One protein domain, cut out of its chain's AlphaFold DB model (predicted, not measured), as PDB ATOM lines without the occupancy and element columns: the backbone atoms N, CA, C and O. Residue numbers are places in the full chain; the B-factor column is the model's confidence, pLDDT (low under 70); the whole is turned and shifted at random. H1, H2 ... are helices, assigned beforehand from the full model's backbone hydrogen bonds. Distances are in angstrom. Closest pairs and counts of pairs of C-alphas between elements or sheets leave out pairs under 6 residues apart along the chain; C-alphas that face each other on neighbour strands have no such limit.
ATOM      1  N   GLU A  18      71.006 -83.165   0.158       87.44
ATOM      2  CA  GLU A  18      71.409 -83.212   1.567       87.44
ATOM      3  C   GLU A  18      72.909 -82.972   1.748       87.44
ATOM      4  O   GLU A  18      73.294 -82.272   2.681       87.44
ATOM      5  N   TYR A  19      73.757 -83.489   0.849       89.81
ATOM      6  CA  TYR A  19      75.188 -83.182   0.865       89.81
ATOM      7  C   TYR A  19      75.421 -81.676   0.777       89.81
ATOM      8  O   TYR A  19      76.082 -81.107   1.644       89.81
ATOM      9  N   TYR A  20      74.851 -81.021  -0.238       90.69
ATOM     10  CA  TYR A  20      75.034 -79.582  -0.431       90.69
ATOM     11  C   TYR A  20      74.441 -78.774   0.721       90.69
ATOM     12  O   TYR A  20      75.072 -77.821   1.175       90.69
ATOM     13  N   LYS A  21      73.290 -79.202   1.255       92.19
ATOM     14  CA  LYS A  21      72.692 -78.606   2.451       92.19
ATOM     15  C   LYS A  21      73.650 -78.667   3.638       92.19
ATOM     16  O   LYS A  21      73.881 -77.651   4.286       92.19
ATOM     17  N   MET A  22      74.258 -79.825   3.894       92.81
ATOM     18  CA  MET A  22      75.202 -79.966   4.999       92.81
ATOM     19  C   MET A  22      76.490 -79.175   4.785       92.81
ATOM     20  O   MET A  22      76.985 -78.570   5.732       92.81
ATOM     21  N   GLN A  23      77.006 -79.129   3.553       93.75
ATOM     22  CA  GLN A  23      78.167 -78.303   3.212       93.75
ATOM     23  C   GLN A  23      77.898 -76.808   3.412       93.75
ATOM     24  O   GLN A  23      78.787 -76.094   3.865       93.75
ATOM     25  N   ALA A  24      76.692 -76.340   3.081       94.31
ATOM     26  CA  ALA A  24      76.290 -74.963   3.328       94.31
ATOM     27  C   ALA A  24      76.227 -74.672   4.833       94.31
ATOM     28  O   ALA A  24      76.821 -73.699   5.283       94.31
ATOM     29  N   ILE A  25      75.608 -75.560   5.620       95.56
ATOM     30  CA  ILE A  25      75.475 -75.378   7.071       95.56
ATOM     31  C   ILE A  25      76.839 -75.277   7.765       95.56
ATOM     32  O   ILE A  25      77.048 -74.368   8.556       95.56
ATOM     33  N   ILE A  26      77.797 -76.164   7.477       94.75
ATOM     34  CA  ILE A  26      79.100 -76.125   8.174       94.75
ATOM     35  C   ILE A  26      79.973 -74.920   7.795       94.75
ATOM     36  O   ILE A  26      80.969 -74.663   8.470       94.75
ATOM     37  N   ARG A  27      79.627 -74.225   6.704       95.44
ATOM     38  CA  ARG A  27      80.284 -72.995   6.235       95.44
ATOM     39  C   ARG A  27      79.541 -71.735   6.663       95.44
ATOM     40  O   ARG A  27      80.056 -70.642   6.453       95.44
ATOM     41  N   ASP A  28      78.348 -71.887   7.222       97.38
ATOM     42  CA  ASP A  28      77.569 -70.772   7.725       97.38
ATOM     43  C   ASP A  28      78.287 -70.128   8.930       97.38
ATOM     44  O   ASP A  28      78.714 -70.857   9.835       97.38
ATOM     45  N   PRO A  29      78.436 -68.787   8.962       97.56
ATOM     46  CA  PRO A  29      79.139 -68.095  10.040       97.56
ATOM     47  C   PRO A  29      78.590 -68.414  11.431       97.56
ATOM     48  O   PRO A  29      79.365 -68.675  12.348       97.56
ATOM     49  N   TRP A  30      77.265 -68.495  11.583       96.69
ATOM     50  CA  TRP A  30      76.641 -68.782  12.872       96.69
ATOM     51  C   TRP A  30      76.988 -70.198  13.356       96.69
ATOM     52  O   TRP A  30      77.317 -70.400  14.528       96.69
ATOM     53  N   THR A  31      77.014 -71.181  12.449       96.06
ATOM     54  CA  THR A  31      77.465 -72.547  12.777       96.06
ATOM     55  C   THR A  31      78.939 -72.580  13.176       96.06
ATOM     56  O   THR A  31      79.311 -73.274  14.129       96.06
ATOM     57  N   ILE A  32      79.792 -71.851  12.449       95.12
ATOM     58  CA  ILE A  32      81.229 -71.760  12.737       95.12
ATOM     59  C   ILE A  32      81.445 -71.190  14.140       95.12
ATOM     60  O   ILE A  32      82.179 -71.792  14.929       95.12
ATOM     61  N   ASP A  33      80.757 -70.100  14.475       95.69
ATOM     62  CA  ASP A  33      80.856 -69.441  15.776       95.69
ATOM     63  C   ASP A  33      80.375 -70.349  16.911       95.69
ATOM     64  O   ASP A  33      81.054 -70.482  17.933       95.69
ATOM     65  N   LYS A  34      79.260 -71.067  16.719       94.12
ATOM     66  CA  LYS A  34      78.756 -72.044  17.699       94.12
ATOM     67  C   LYS A  34      79.756 -73.166  17.970       94.12
ATOM     68  O   LYS A  34      79.983 -73.537  19.123       94.12
ATOM     69  N   ILE A  35      80.400 -73.693  16.932       94.12
ATOM     70  CA  ILE A  35      81.407 -74.752  17.085       94.12
ATOM     71  C   ILE A  35      82.702 -74.206  17.695       94.12
ATOM     72  O   ILE A  35      83.336 -74.897  18.498       94.12
ATOM     73  N   ALA A  36      83.102 -72.982  17.348       93.88
ATOM     74  CA  ALA A  36      84.249 -72.315  17.955       93.88
ATOM     75  C   ALA A  36      84.025 -72.088  19.457       93.88
ATOM     76  O   ALA A  36      84.892 -72.439  20.264       93.88
ATOM     77  N   TRP A  37      82.840 -71.602  19.839       93.88
ATOM     78  CA  TRP A  37      82.417 -71.472  21.231       93.88
ATOM     79  C   TRP A  37      82.480 -72.818  21.963       93.88
ATOM     80  O   TRP A  37      83.114 -72.915  23.013       93.88
ATOM     81  N   LEU A  38      81.931 -73.886  21.372       93.81
ATOM     82  CA  LEU A  38      81.945 -75.226  21.966       93.81
ATOM     83  C   LEU A  38      83.379 -75.724  22.222       93.81
ATOM     84  O   LEU A  38      83.700 -76.207  23.308       93.81
ATOM     85  N   LYS A  39      84.271 -75.575  21.234       94.00
ATOM     86  CA  LYS A  39      85.689 -75.963  21.351       94.00
ATOM     87  C   LYS A  39      86.433 -75.148  22.412       94.00
ATOM     88  O   LYS A  39      87.263 -75.705  23.138       94.00
ATOM     89  N   LYS A  40      86.134 -73.852  22.516       94.25
ATOM     90  CA  LYS A  40      86.675 -72.976  23.561       94.25
ATOM     91  C   LYS A  40      86.227 -73.451  24.945       94.25
ATOM     92  O   LYS A  40      87.079 -73.716  25.787       94.25
ATOM     93  N   ARG A  41      84.929 -73.692  25.138       93.12
ATOM     94  CA  ARG A  41      84.373 -74.215  26.396       93.12
ATOM     95  C   ARG A  41      84.977 -75.553  26.804       93.12
ATOM     96  O   ARG A  41      85.351 -75.726  27.960       93.12
ATOM     97  N   PHE A  42      85.157 -76.481  25.864       95.00
ATOM     98  CA  PHE A  42      85.869 -77.733  26.135       95.00
ATOM     99  C   PHE A  42      87.297 -77.511  26.636       95.00
ATOM    100  O   PHE A  42      87.759 -78.240  27.509       95.00
ATOM    101  N   THR A  43      87.993 -76.507  26.110       94.94
ATOM    102  CA  THR A  43      89.344 -76.158  26.559       94.94
ATOM    103  C   THR A  43      89.324 -75.585  27.976       94.94
ATOM    104  O   THR A  43      90.092 -76.039  28.820       94.94
ATOM    105  N   GLU A  44      88.408 -74.659  28.260       94.06
ATOM    106  CA  GLU A  44      88.262 -74.005  29.571       94.06
ATOM    107  C   GLU A  44      87.954 -74.994  30.700       94.06
ATOM    108  O   GLU A  44      88.488 -74.870  31.798       94.06
ATOM    109  N   VAL A  45      87.155 -76.028  30.425       92.06
ATOM    110  CA  VAL A  45      86.845 -77.072  31.417       92.06
ATOM    111  C   VAL A  45      87.908 -78.176  31.501       92.06
ATOM    112  O   VAL A  45      87.719 -79.148  32.231       92.06
ATOM    113  N   GLY A  46      89.030 -78.047  30.782       93.31
ATOM    114  CA  GLY A  46      90.153 -78.992  30.821       93.31
ATOM    115  C   GLY A  46      89.979 -80.237  29.944       93.31
ATOM    116  O   GLY A  46      90.680 -81.231  30.125       93.31
ATOM    117  N   CYS A  47      89.061 -80.202  28.978       95.00
ATOM    118  CA  CYS A  47      88.777 -81.291  28.039       95.00
ATOM    119  C   CYS A  47      89.017 -80.880  26.570       95.00
ATOM    120  O   CYS A  47      88.134 -81.092  25.737       95.00
ATOM    121  N   PRO A  48      90.183 -80.316  26.198       95.88
ATOM    122  CA  PRO A  48      90.398 -79.771  24.861       95.88
ATOM    123  C   PRO A  48      90.273 -80.838  23.768       95.88
ATOM    124  O   PRO A  48      90.703 -81.987  23.923       95.88
ATOM    125  N   LEU A  49      89.720 -80.426  22.626       94.56
ATOM    126  CA  LEU A  49      89.722 -81.226  21.406       94.56
ATOM    127  C   LEU A  49      91.025 -81.013  20.625       94.56
ATOM    128  O   LEU A  49      91.538 -79.893  20.582       94.56
ATOM    129  N   PRO A  50      91.561 -82.046  19.948       93.06
ATOM    130  CA  PRO A  50      92.679 -81.854  19.033       93.06
ATOM    131  C   PRO A  50      92.305 -80.881  17.908       93.06
ATOM    132  O   PRO A  50      91.201 -80.957  17.366       93.06
ATOM    133  N   ARG A  51      93.248 -80.027  17.485       89.06
ATOM    134  CA  ARG A  51      93.030 -79.005  16.437       89.06
ATOM    135  C   ARG A  51      92.397 -79.571  15.158       89.06
ATOM    136  O   ARG A  51      91.501 -78.951  14.596       89.06
ATOM    137  N   ASN A  52      92.831 -80.764  14.750       89.88
ATOM    138  CA  ASN A  52      92.369 -81.453  13.538       89.88
ATOM    139  C   ASN A  52      91.434 -82.641  13.843       89.88
ATOM    140  O   ASN A  52      91.265 -83.520  13.002       89.88
ATOM    141  N   GLY A  53      90.872 -82.702  15.054       93.62
ATOM    142  CA  GLY A  53      90.072 -83.829  15.525       93.62
ATOM    143  C   GLY A  53      90.885 -85.087  15.859       93.62
ATOM    144  O   GLY A  53      92.105 -85.165  15.687       93.62
ATOM    145  N   PHE A  54      90.194 -86.095  16.386       94.06
ATOM    146  CA  PHE A  54      90.757 -87.398  16.713       94.06
ATOM    147  C   PHE A  54      91.074 -88.191  15.445       94.06
ATOM    148  O   PHE A  54      90.267 -88.282  14.522       94.06
ATOM    149  N   LYS A  55      92.235 -88.853  15.416       91.75
ATOM    150  CA  LYS A  55      92.611 -89.739  14.301       91.75
ATOM    151  C   LYS A  55      91.911 -91.094  14.391       91.75
ATOM    152  O   LYS A  55      91.673 -91.746  13.373       91.75
ATOM    153  N   HIS A  56      91.607 -91.530  15.612       89.44
ATOM    154  CA  HIS A  56      91.046 -92.845  15.895       89.44
ATOM    155  C   HIS A  56      89.887 -92.760  16.880       89.44
ATOM    156  O   HIS A  56      89.945 -92.015  17.854       89.44
ATOM    157  N   TYR A  57      88.889 -93.622  16.686       84.38
ATOM    158  CA  TYR A  57      87.734 -93.718  17.580       84.38
ATOM    159  C   TYR A  57      88.135 -94.012  19.035       84.38
ATOM    160  O   TYR A  57      87.575 -93.437  19.957       84.38
ATOM    161  N   LYS A  58      89.199 -94.798  19.259       90.06
ATOM    162  CA  LYS A  58      89.752 -95.042  20.604       90.06
ATOM    163  C   LYS A  58      90.175 -93.753  21.328       90.06
ATOM    164  O   LYS A  58      90.025 -93.661  22.539       90.06
ATOM    165  N   GLN A  59      90.709 -92.767  20.602       92.62
ATOM    166  CA  GLN A  59      91.110 -91.484  21.192       92.62
ATOM    167  C   GLN A  59      89.888 -90.652  21.581       92.62
ATOM    168  O   GLN A  59      89.898 -90.034  22.640       92.62
ATOM    169  N   TYR A  60      88.847 -90.685  20.745       92.94
ATOM    170  CA  TYR A  60      87.559 -90.074  21.052       92.94
ATOM    171  C   TYR A  60      86.931 -90.693  22.303       92.94
ATOM    172  O   TYR A  60      86.579 -89.952  23.209       92.94
ATOM    173  N   LEU A  61      86.881 -92.026  22.411       92.25
ATOM    174  CA  LEU A  61      86.355 -92.701  23.606       92.25
ATOM    175  C   LEU A  61      87.121 -92.297  24.871       92.25
ATOM    176  O   LEU A  61      86.514 -91.889  25.853       92.25
ATOM    177  N   ALA A  62      88.456 -92.304  24.818       91.25
ATOM    178  CA  ALA A  62      89.275 -91.878  25.950       91.25
ATOM    179  C   ALA A  62      89.064 -90.399  26.319       91.25
ATOM    180  O   ALA A  62      89.194 -90.027  27.482       91.25
ATOM    181  N   TRP A  63      88.783 -89.534  25.341       95.94
ATOM    182  CA  TRP A  63      88.395 -88.150  25.605       95.94
ATOM    183  C   TRP A  63      86.992 -88.061  26.214       95.94
ATOM    184  O   TRP A  63      86.823 -87.347  27.195       95.94
ATOM    185  N   ASN A  64      86.025 -88.815  25.692       93.38
ATOM    186  CA  ASN A  64      84.643 -88.828  26.160       93.38
ATOM    187  C   ASN A  64      84.553 -89.289  27.623       93.38
ATOM    188  O   ASN A  64      83.854 -88.674  28.422       93.38
ATOM    189  N   ASP A  65      85.333 -90.302  28.003       92.12
ATOM    190  CA  ASP A  65      85.421 -90.759  29.392       92.12
ATOM    191  C   ASP A  65      85.957 -89.654  30.316       92.12
ATOM    192  O   ASP A  65      85.416 -89.420  31.400       92.12
ATOM    193  N   ARG A  66      86.994 -88.921  29.880       94.19
ATOM    194  CA  ARG A  66      87.518 -87.770  30.634       94.19
ATOM    195  C   ARG A  66      86.502 -86.637  30.727       94.19
ATOM    196  O   ARG A  66      86.369 -86.053  31.796       94.19
ATOM    197  N   TYR A  67      85.789 -86.350  29.640       94.56
ATOM    198  CA  TYR A  67      84.742 -85.335  29.596       94.56
ATOM    199  C   TYR A  67      83.645 -85.627  30.628       94.56
ATOM    200  O   TYR A  67      83.348 -84.772  31.462       94.56
ATOM    201  N   TRP A  68      83.101 -86.848  30.650       92.06
ATOM    202  CA  TRP A  68      82.045 -87.207  31.603       92.06
ATOM    203  C   TRP A  68      82.547 -87.286  33.041       92.06
ATOM    204  O   TRP A  68      81.840 -86.863  33.957       92.06
ATOM    205  N   LYS A  69      83.788 -87.744  33.249       90.94
ATOM    206  CA  LYS A  69      84.435 -87.675  34.563       90.94
ATOM    207  C   LYS A  69      84.526 -86.229  35.050       90.94
ATOM    208  O   LYS A  69      84.104 -85.945  36.166       90.94
ATOM    209  N   ARG A  70      84.997 -85.310  34.201       92.56
ATOM    210  CA  ARG A  70      85.098 -83.883  34.528       92.56
ATOM    211  C   ARG A  70      83.735 -83.265  34.815       92.56
ATOM    212  O   ARG A  70      83.601 -82.525  35.784       92.56
ATOM    213  N   TYR A  71      82.723 -83.603  34.019       92.00
ATOM    214  CA  TYR A  71      81.343 -83.178  34.245       92.00
ATOM    215  C   TYR A  71      80.864 -83.593  35.643       92.00
ATOM    216  O   TYR A  71      80.406 -82.757  36.416       92.00
ATOM    217  N   SER A  72      81.051 -84.867  36.005       92.56
ATOM    218  CA  SER A  72      80.686 -85.382  37.332       92.56
ATOM    219  C   SER A  72      81.495 -84.760  38.473       92.56
ATOM    220  O   SER A  72      80.953 -84.545  39.552       92.56
ATOM    221  N   GLU A  73      82.783 -84.477  38.268       91.00
ATOM    222  CA  GLU A  73      83.617 -83.786  39.260       91.00
ATOM    223  C   GLU A  73      83.124 -82.361  39.511       91.00
ATOM    224  O   GLU A  73      82.984 -81.965  40.663       91.00
ATOM    225  N   MET A  74      82.803 -81.613  38.450       92.56
ATOM    226  CA  MET A  74      82.290 -80.247  38.569       92.56
ATOM    227  C   MET A  74      80.932 -80.198  39.271       92.56
ATOM    228  O   MET A  74      80.705 -79.310  40.084       92.56
ATOM    229  N   GLN A  75      80.072 -81.195  39.050       91.62
ATOM    230  CA  GLN A  75      78.805 -81.322  39.777       91.62
ATOM    231  C   GLN A  75      78.961 -81.588  41.280       91.62
ATOM    232  O   GLN A  75      77.989 -81.432  42.009       91.62
ATOM    233  N   ARG A  76      80.139 -82.023  41.744       92.81
ATOM    234  CA  ARG A  76      80.429 -82.271  43.169       92.81
ATOM    235  C   ARG A  76      81.118 -81.091  43.849       92.81
ATOM    236  O   ARG A  76      81.387 -81.162  45.047       92.81
ATOM    237  N   LEU A  77      81.457 -80.043  43.098       92.38
ATOM    238  CA  LEU A  77      82.088 -78.851  43.652       92.38
ATOM    239  C   LEU A  77      81.118 -78.121  44.581       92.38
ATOM    240  O   LEU A  77      79.912 -78.055  44.330       92.38
ATOM    241  N   LYS A  78      81.659 -77.549  45.656       94.88
ATOM    242  CA  LYS A  78      80.871 -76.807  46.644       94.88
ATOM    243  C   LYS A  78      80.202 -75.599  45.990       94.88
ATOM    244  O   LYS A  78      79.012 -75.382  46.179       94.88
ATOM    245  N   GLU A  79      80.947 -74.904  45.139       95.94
ATOM    246  CA  GLU A  79      80.516 -73.736  44.372       95.94
ATOM    247  C   GLU A  79      79.326 -74.059  43.461       95.94
ATOM    248  O   GLU A  79      78.410 -73.250  43.320       95.94
ATOM    249  N   TYR A  80      79.302 -75.263  42.878       94.19
ATOM    250  CA  TYR A  80      78.181 -75.718  42.060       94.19
ATOM    251  C   TYR A  80      76.906 -75.861  42.895       94.19
ATOM    252  O   TYR A  80      75.850 -75.339  42.536       94.19
ATOM    253  N   HIS A  81      77.005 -76.544  44.036       93.75
ATOM    254  CA  HIS A  81      75.870 -76.738  44.934       93.75
ATOM    255  C   HIS A  81      75.379 -75.420  45.540       93.75
ATOM    256  O   HIS A  81      74.172 -75.181  45.573       93.75
ATOM    257  N   GLU A  82      76.291 -74.545  45.962       95.44
ATOM    258  CA  GLU A  82      75.968 -73.220  46.498       95.44
ATOM    259  C   GLU A  82      75.294 -72.331  45.445       95.44
ATOM    260  O   GLU A  82      74.283 -71.694  45.746       95.44
ATOM    261  N   GLY A  83      75.781 -72.340  44.199       95.06
ATOM    262  CA  GLY A  83      75.158 -71.622  43.086       95.06
ATOM    263  C   GLY A  83      73.722 -72.079  42.831       95.06
ATOM    264  O   GLY A  83      72.811 -71.255  42.754       95.06
ATOM    265  N   ARG A  84      73.485 -73.397  42.808       94.06
ATOM    266  CA  ARG A  84      72.126 -73.946  42.674       94.06
ATOM    267  C   ARG A  84      71.228 -73.568  43.849       94.06
ATOM    268  O   ARG A  84      70.092 -73.169  43.619       94.06
ATOM    269  N   ILE A  85      71.717 -73.661  45.088       94.38
ATOM    270  CA  ILE A  85      70.951 -73.278  46.288       94.38
ATOM    271  C   ILE A  85      70.597 -71.791  46.255       94.38
ATOM    272  O   ILE A  85      69.485 -71.431  46.627       94.38
ATOM    273  N   LYS A  86      71.498 -70.927  45.776       95.69
ATOM    274  CA  LYS A  86      71.233 -69.489  45.638       95.69
ATOM    275  C   LYS A  86      70.075 -69.200  44.679       95.69
ATOM    276  O   LYS A  86      69.314 -68.272  44.931       95.69
ATOM    277  N   ILE A  87      69.932 -69.994  43.617       92.88
ATOM    278  CA  ILE A  87      68.838 -69.863  42.644       92.88
ATOM    279  C   ILE A  87      67.534 -70.440  43.206       92.88
ATOM    280  O   ILE A  87      66.489 -69.813  43.108       92.88
ATOM    281  N   THR A  88      67.579 -71.627  43.816       91.94
ATOM    282  CA  THR A  88      66.358 -72.331  44.247       91.94
ATOM    283  C   THR A  88      65.893 -71.988  45.659       91.94
ATOM    284  O   THR A  88      64.812 -72.408  46.073       91.94
ATOM    285  N   GLY A  89      66.729 -71.322  46.458       88.19
ATOM    286  CA  GLY A  89      66.536 -71.176  47.901       88.19
ATOM    287  C   GLY A  89      66.540 -72.509  48.662       88.19
ATOM    288  O   GLY A  89      66.005 -72.576  49.763       88.19
ATOM    289  N   GLY A  90      67.066 -73.588  48.066       86.94
ATOM    290  CA  GLY A  90      67.034 -74.937  48.647       86.94
ATOM    291  C   GLY A  90      65.670 -75.637  48.579       86.94
ATOM    292  O   GLY A  90      65.488 -76.676  49.209       86.94
ATOM    293  N   LYS A  91      64.703 -75.097  47.825       84.62
ATOM    294  CA  LYS A  91      63.362 -75.685  47.690       84.62
ATOM    295  C   LYS A  91      63.399 -76.980  46.873       84.62
ATOM    296  O   LYS A  91      64.059 -77.059  45.838       84.62
ATOM    297  N   GLU A  92      62.591 -77.963  47.269       76.50
ATOM    298  CA  GLU A  92      62.347 -79.169  46.457       76.50
ATOM    299  C   GLU A  92      61.480 -78.889  45.218       76.50
ATOM    300  O   GLU A  92      61.526 -79.629  44.235       76.50
ATOM    301  N   ARG A  93      60.668 -77.826  45.264       80.50
ATOM    302  CA  ARG A  93      59.816 -77.374  44.161       80.50
ATOM    303  C   ARG A  93      60.225 -75.971  43.757       80.50
ATOM    304  O   ARG A  93      60.198 -75.068  44.588       80.50
ATOM    305  N   ILE A  94      60.563 -75.823  42.486       88.62
ATOM    306  CA  ILE A  94      61.020 -74.569  41.894       88.62
ATOM    307  C   ILE A  94      60.001 -74.056  40.879       88.62
ATOM    308  O   ILE A  94      59.268 -74.853  40.280       88.62
ATOM    309  N   SER A  95      59.939 -72.740  40.700       88.06
ATOM    310  CA  SER A  95      59.112 -72.118  39.666       88.06
ATOM    311  C   SER A  95      59.701 -72.353  38.263       88.06
ATOM    312  O   SER A  95      60.872 -72.728  38.130       88.06
ATOM    313  N   PRO A  96      58.918 -72.140  37.188       91.44
ATOM    314  CA  PRO A  96      59.440 -72.157  35.822       91.44
ATOM    315  C   PRO A  96      60.612 -71.186  35.606       91.44
ATOM    316  O   PRO A  96      61.564 -71.525  34.911       91.44
ATOM    317  N   GLU A  97      60.578 -70.003  36.218       91.31
ATOM    318  CA  GLU A  97      61.645 -69.000  36.129       91.31
ATOM    319  C   GLU A  97      62.930 -69.482  36.819       91.31
ATOM    320  O   GLU A  97      64.005 -69.425  36.222       91.31
ATOM    321  N   GLU A  98      62.821 -70.029  38.036       87.44
ATOM    322  CA  GLU A  98      63.951 -70.631  38.766       87.44
ATOM    323  C   GLU A  98      64.545 -71.825  37.987       87.44
ATOM    324  O   GLU A  98      65.758 -72.046  37.997       87.44
ATOM    325  N   PHE A  99      63.713 -72.589  37.268       90.00
ATOM    326  CA  PHE A  99      64.174 -73.670  36.395       90.00
ATOM    327  C   PHE A  99      65.035 -73.156  35.235       90.00
ATOM    328  O   PHE A  99      66.093 -73.730  34.977       90.00
ATOM    329  N   TRP A 100      64.618 -72.088  34.551       89.81
ATOM    330  CA  TRP A 100      65.405 -71.511  33.456       89.81
ATOM    331  C   TRP A 100      66.718 -70.905  33.950       89.81
ATOM    332  O   TRP A 100      67.762 -71.186  33.371       89.81
ATOM    333  N   GLN A 101      66.702 -70.207  35.088       92.75
ATOM    334  CA  GLN A 101      67.929 -69.708  35.722       92.75
ATOM    335  C   GLN A 101      68.900 -70.841  36.079       92.75
ATOM    336  O   GLN A 101      70.111 -70.702  35.912       92.75
ATOM    337  N   LEU A 102      68.386 -71.986  36.543       91.75
ATOM    338  CA  LEU A 102      69.209 -73.173  36.770       91.75
ATOM    339  C   LEU A 102      69.784 -73.756  35.477       91.75
ATOM    340  O   LEU A 102      70.917 -74.229  35.499       91.75
ATOM    341  N   GLN A 103      69.023 -73.767  34.376       88.69
ATOM    342  CA  GLN A 103      69.533 -74.226  33.080       88.69
ATOM    343  C   GLN A 103      70.675 -73.333  32.591       88.69
ATOM    344  O   GLN A 103      71.704 -73.861  32.177       88.69
ATOM    345  N   ASP A 104      70.526 -72.012  32.702       90.06
ATOM    346  CA  ASP A 104      71.567 -71.052  32.324       90.06
ATOM    347  C   ASP A 104      72.815 -71.222  33.201       90.06
ATOM    348  O   ASP A 104      73.932 -71.329  32.692       90.06
ATOM    349  N   PHE A 105      72.631 -71.374  34.517       93.00
ATOM    350  CA  PHE A 105      73.727 -71.670  35.437       93.00
ATOM    351  C   PHE A 105      74.442 -72.984  35.095       93.00
ATOM    352  O   PHE A 105      75.670 -73.025  35.051       93.00
ATOM    353  N   ASP A 106      73.698 -74.065  34.837       90.38
ATOM    354  CA  ASP A 106      74.280 -75.351  34.446       90.38
ATOM    355  C   ASP A 106      75.045 -75.226  33.117       90.38
ATOM    356  O   ASP A 106      76.134 -75.786  32.983       90.38
ATOM    357  N   TYR A 107      74.514 -74.464  32.157       85.12
ATOM    358  CA  TYR A 107      75.134 -74.213  30.855       85.12
ATOM    359  C   TYR A 107      76.458 -73.437  30.969       85.12
ATOM    360  O   TYR A 107      77.417 -73.722  30.243       85.12
ATOM    361  N   GLU A 108      76.538 -72.482  31.895       88.31
ATOM    362  CA  GLU A 108      77.743 -71.689  32.150       88.31
ATOM    363  C   GLU A 108      78.772 -72.419  33.020       88.31
ATOM    364  O   GLU A 108      79.979 -72.335  32.767       88.31
ATOM    365  N   PHE A 109      78.316 -73.145  34.042       90.94
ATOM    366  CA  PHE A 109      79.200 -73.768  35.019       90.94
ATOM    367  C   PHE A 109      79.746 -75.110  34.529       90.94
ATOM    368  O   PHE A 109      80.939 -75.372  34.670       90.94
ATOM    369  N   LEU A 110      78.907 -75.980  33.964       91.38
ATOM    370  CA  LEU A 110      79.304 -77.345  33.615       91.38
ATOM    371  C   LEU A 110      79.972 -77.423  32.233       91.38
ATOM    372  O   LEU A 110      79.864 -76.506  31.409       91.38
ATOM    373  N   PRO A 111      80.684 -78.531  31.936       92.00
ATOM    374  CA  PRO A 111      81.133 -78.798  30.579       92.00
ATOM    375  C   PRO A 111      79.950 -78.795  29.596       92.00
ATOM    376  O   PRO A 111      78.882 -79.320  29.917       92.00
ATOM    377  N   PRO A 112      80.123 -78.234  28.388       89.94
ATOM    378  CA  PRO A 112      79.016 -78.030  27.463       89.94
ATOM    379  C   PRO A 112      78.498 -79.362  26.914       89.94
ATOM    380  O   PRO A 112      79.249 -80.152  26.331       89.94
ATOM    381  N   VAL A 113      77.187 -79.581  27.019       88.12
ATOM    382  CA  VAL A 113      76.523 -80.747  26.426       88.12
ATOM    383  C   VAL A 113      76.456 -80.565  24.909       88.12
ATOM    384  O   VAL A 113      75.545 -79.942  24.374       88.12
ATOM    385  N   TYR A 114      77.416 -81.139  24.187       82.94
ATOM    386  CA  TYR A 114      77.529 -80.999  22.729       82.94
ATOM    387  C   TYR A 114      76.282 -81.449  21.950       82.94
ATOM    388  O   TYR A 114      75.991 -80.895  20.893       82.94
ATOM    389  N   GLY A 115      75.494 -82.390  22.485       84.00
ATOM    390  CA  GLY A 115      74.206 -82.777  21.898       84.00
ATOM    391  C   GLY A 115      73.157 -81.651  21.887       84.00
ATOM    392  O   GLY A 115      72.285 -81.651  21.019       84.00
ATOM    393  N   ALA A 116      73.250 -80.681  22.803       84.94
ATOM    394  CA  ALA A 116      72.400 -79.489  22.799       84.94
ATOM    395  C   ALA A 116      72.750 -78.570  21.620       84.94
ATOM    396  O   ALA A 116      71.856 -78.148  20.894       84.94
ATOM    397  N   ILE A 117      74.044 -78.388  21.331       87.25
ATOM    398  CA  ILE A 117      74.505 -77.616  20.167       87.25
ATOM    399  C   ILE A 117      74.017 -78.239  18.854       87.25
ATOM    400  O   ILE A 117      73.628 -77.518  17.939       87.25
ATOM    401  N   TYR A 118      73.966 -79.573  18.753       88.75
ATOM    402  CA  TYR A 118      73.397 -80.230  17.566       88.75
ATOM    403  C   TYR A 118      71.936 -79.842  17.376       88.75
ATOM    404  O   TYR A 118      71.515 -79.526  16.267       88.75
ATOM    405  N   ARG A 119      71.170 -79.842  18.471       87.12
ATOM    406  CA  ARG A 119      69.759 -79.468  18.457       87.12
ATOM    407  C   ARG A 119      69.572 -78.009  18.058       87.12
ATOM    408  O   ARG A 119      68.765 -77.766  17.172       87.12
ATOM    409  N   GLU A 120      70.348 -77.086  18.623       90.62
ATOM    410  CA  GLU A 120      70.302 -75.666  18.250       90.62
ATOM    411  C   GLU A 120      70.569 -75.466  16.755       90.62
ATOM    412  O   GLU A 120      69.826 -74.758  16.079       90.62
ATOM    413  N   ILE A 121      71.591 -76.138  16.210       92.62
ATOM    414  CA  ILE A 121      71.887 -76.086  14.774       92.62
ATOM    415  C   ILE A 121      70.713 -76.650  13.967       92.62
ATOM    416  O   ILE A 121      70.305 -76.073  12.958       92.62
ATOM    417  N   PHE A 122      70.137 -77.773  14.397       92.62
ATOM    418  CA  PHE A 122      69.010 -78.374  13.691       92.62
ATOM    419  C   PHE A 122      67.771 -77.488  13.721       92.62
ATOM    420  O   PHE A 122      67.118 -77.345  12.694       92.62
ATOM    421  N   GLU A 123      67.475 -76.853  14.845       92.94
ATOM    422  CA  GLU A 123      66.356 -75.924  14.972       92.94
ATOM    423  C   GLU A 123      66.566 -74.683  14.095       92.94
ATOM    424  O   GLU A 123      65.680 -74.345  13.306       92.94
ATOM    425  N   TYR A 124      67.762 -74.085  14.129       94.44
ATOM    426  CA  TYR A 124      68.106 -72.907  13.327       94.44
ATOM    427  C   TYR A 124      67.932 -73.152  11.818       94.44
ATOM    428  O   TYR A 124      67.306 -72.356  11.116       94.44
ATOM    429  N   PHE A 125      68.394 -74.301  11.310       94.75
ATOM    430  CA  PHE A 125      68.267 -74.670   9.892       94.75
ATOM    431  C   PHE A 125      67.002 -75.474   9.552       94.75
ATOM    432  O   PHE A 125      66.893 -76.014   8.440       94.75
ATOM    433  N   LYS A 126      66.045 -75.578  10.487       93.81
ATOM    434  CA  LYS A 126      64.785 -76.327  10.326       93.81
ATOM    435  C   LYS A 126      65.017 -77.770   9.849       93.81
ATOM    436  O   LYS A 126      64.363 -78.272   8.932       93.81
ATOM    437  N   LEU A 127      66.008 -78.433  10.435       90.31
ATOM    438  CA  LEU A 127      66.318 -79.841  10.232       90.31
ATOM    439  C   LEU A 127      65.539 -80.725  11.218       90.31
ATOM    440  O   LEU A 127      65.349 -80.353  12.374       90.31
ATOM    441  N   PRO A 128      65.141 -81.941  10.804       88.25
ATOM    442  CA  PRO A 128      64.621 -82.946  11.720       88.25
ATOM    443  C   PRO A 128      65.603 -83.250  12.862       88.25
ATOM    444  O   PRO A 128      66.685 -83.796  12.634       88.25
ATOM    445  N   THR A 129      65.193 -82.968  14.099       80.94
ATOM    446  CA  THR A 129      66.020 -83.128  15.310       80.94
ATOM    447  C   THR A 129      66.329 -84.587  15.659       80.94
ATOM    448  O   THR A 129      67.325 -84.869  16.325       80.94
ATOM    449  N   ASN A 130      65.524 -85.530  15.158       81.31
ATOM    450  CA  ASN A 130      65.669 -86.972  15.390       81.31
ATOM    451  C   ASN A 130      66.371 -87.714  14.235       81.31
ATOM    452  O   ASN A 130      66.282 -88.938  14.141       81.31
ATOM    453  N   ASN A 131      67.044 -87.003  13.325       82.19
ATOM    454  CA  ASN A 131      67.760 -87.639  12.222       82.19
ATOM    455  C   ASN A 131      69.185 -88.030  12.637       82.19
ATOM    456  O   ASN A 131      70.079 -87.185  12.689       82.19
ATOM    457  N   SER A 132      69.403 -89.326  12.877       81.50
ATOM    458  CA  SER A 132      70.709 -89.866  13.277       81.50
ATOM    459  C   SER A 132      71.833 -89.515  12.296       81.50
ATOM    460  O   SER A 132      72.947 -89.277  12.731       81.50
ATOM    461  N   TYR A 133      71.554 -89.392  10.993       83.00
ATOM    462  CA  TYR A 133      72.584 -89.047  10.006       83.00
ATOM    463  C   TYR A 133      73.153 -87.640  10.198       83.00
ATOM    464  O   TYR A 133      74.323 -87.412   9.897       83.00
ATOM    465  N   TYR A 134      72.339 -86.690  10.665       88.19
ATOM    466  CA  TYR A 134      72.834 -85.349  10.965       88.19
ATOM    467  C   TYR A 134      73.633 -85.346  12.263       88.19
ATOM    468  O   TYR A 134      74.707 -84.751  12.294       88.19
ATOM    469  N   HIS A 135      73.165 -86.061  13.291       88.81
ATOM    470  CA  HIS A 135      73.921 -86.252  14.535       88.81
ATOM    471  C   HIS A 135      75.300 -86.860  14.258       88.81
ATOM    472  O   HIS A 135      76.309 -86.256  14.613       88.81
ATOM    473  N   ASP A 136      75.348 -87.981  13.531       87.19
ATOM    474  CA  ASP A 136      76.590 -88.674  13.172       87.19
ATOM    475  C   ASP A 136      77.541 -87.764  12.381       87.19
ATOM    476  O   ASP A 136      78.760 -87.793  12.570       87.19
ATOM    477  N   PHE A 137      76.997 -86.939  11.478       90.94
ATOM    478  CA  PHE A 137      77.800 -85.998  10.705       90.94
ATOM    479  C   PHE A 137      78.389 -84.886  11.573       90.94
ATOM    480  O   PHE A 137      79.584 -84.624  11.461       90.94
ATOM    481  N   PHE A 138      77.600 -84.247  12.442       91.88
ATOM    482  CA  PHE A 138      78.117 -83.193  13.320       91.88
ATOM    483  C   PHE A 138      79.103 -83.732  14.348       91.88
ATOM    484  O   PHE A 138      80.131 -83.100  14.585       91.88
ATOM    485  N   GLU A 139      78.863 -84.929  14.883       91.06
ATOM    486  CA  GLU A 139      79.830 -85.621  15.732       91.06
ATOM    487  C   GLU A 139      81.144 -85.865  14.973       91.06
ATOM    488  O   GLU A 139      82.228 -85.516  15.446       91.06
ATOM    489  N   ALA A 140      81.065 -86.382  13.744       91.00
ATOM    490  CA  ALA A 140      82.230 -86.586  12.892       91.00
ATOM    491  C   ALA A 140      82.952 -85.273  12.532       91.00
ATOM    492  O   ALA A 140      84.186 -85.232  12.491       91.00
ATOM    493  N   TYR A 141      82.206 -84.204  12.285       93.12
ATOM    494  CA  TYR A 141      82.749 -82.894  11.951       93.12
ATOM    495  C   TYR A 141      83.479 -82.270  13.143       93.12
ATOM    496  O   TYR A 141      84.642 -81.879  13.028       93.12
ATOM    497  N   ILE A 142      82.839 -82.248  14.312       93.00
ATOM    498  CA  ILE A 142      83.359 -81.599  15.519       93.00
ATOM    499  C   ILE A 142      84.526 -82.387  16.111       93.00
ATOM    500  O   ILE A 142      85.576 -81.802  16.393       93.00
ATOM    501  N   PHE A 143      84.374 -83.704  16.270       94.75
ATOM    502  CA  PHE A 143      85.350 -84.524  16.986       94.75
ATOM    503  C   PHE A 143      86.429 -85.119  16.089       94.75
ATOM    504  O   PHE A 143      87.525 -85.386  16.574       94.75
ATOM    505  N   PHE A 144      86.170 -85.317  14.795       93.75
ATOM    506  CA  PHE A 144      87.114 -85.962  13.871       93.75
ATOM    507  C   PHE A 144      87.543 -85.056  12.710       93.75
ATOM    508  O   PHE A 144      88.288 -85.509  11.842       93.75
ATOM    509  N   GLY A 145      87.076 -83.803  12.669       91.19
ATOM    510  CA  GLY A 145      87.432 -82.848  11.618       91.19
ATOM    511  C   GLY A 145      86.937 -83.251  10.227       91.19
ATOM    512  O   GLY A 145      87.494 -82.803   9.227       91.19
TER     513      GLY A 145
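What this domain is: This is residues 18 to 145 of the 283 residues of an uncharacterized protein of Candidatus Parcubacteria bacterium (UniProt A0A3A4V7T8). The model is an elongated, open frame of helices: a loose cluster of H1, H2, H6 and H7 at one end, a helical hairpin of H4 and H5 at the other, and the long H3 running along one side between them. In the cluster H2 and H6 run side by side in opposite directions, H7 is set steeply to both, and H1 lies at the far end. The printed part has 128 residues with seven named helices, H1 to H7 in order, and no named strand; the class is all helix. It is only just compact, close to loose, with a radius of gyration of the C-alphas of 16.7 A, and spans 50 by 32 by 23 A.

How they stand to each other: H1, residues 18 to 27, is close but not clearly touching H2, residues 29 to 44, at a steep tilt of 63 degrees; their closest C-alphas, of Ile 26 and Ile 32, are 6.7 A apart. H3, residues 57 to 74, is only just apart from H2, with closest C-alphas at 8.4 A. H4, residues 78 to 88, touches H5, residues 96 to 109, as a hairpin at a shallow tilt of 20 degrees, opposite ways; the closest C-alphas, of Thr 88 and Glu 98, are 6.2 A apart. H6, residues 114 to 124, and H2 only just touch, with 3 pairs of C-alphas within 8 A, through residues 31 to 38 of H2 alone; the closest, of Thr 31 and Ile 121, are 6.9 A apart, and the helices run opposite ways at a shallow tilt of 14 degrees. H7, residues 132 to 144, is close but not clearly touching H6, with the C-alphas of Tyr 118 and His 135 closest at 6.8 A. H7 is about perpendicular to H3, at 89 degrees, and close but not clearly touching it; the closest C-alphas, of Tyr 60 and Phe 143, are 7.2 A apart. H1 and H7 are near each other. H4 is apart from H2, H6 and H7. Every O i to N i+4 pair is within hydrogen-bond range in H2, H3, H4, H5, H6 and H7; in H1 it is 5 of 6.

Where its parts are: H1 begins at C-alpha 18, (71.409, -83.212, 1.567). From first to last C-alpha H2 measures 22.4 A, H3 25.5 A and H5 19.8 A. H4 begins at C-alpha 78, (80.871, -76.807, 46.644). H7 ends at C-alpha 144, (87.114, -85.962, 13.871).

The domain as a whole: The two C-alphas farthest apart, of Tyr 20 and Gly 90, are 49.9 A apart. The printed part has no cut. The link from H2 to H3, residues 45 to 56, is long. The mean pLDDT of the printed part is 91.3, and no printed residue is under 70.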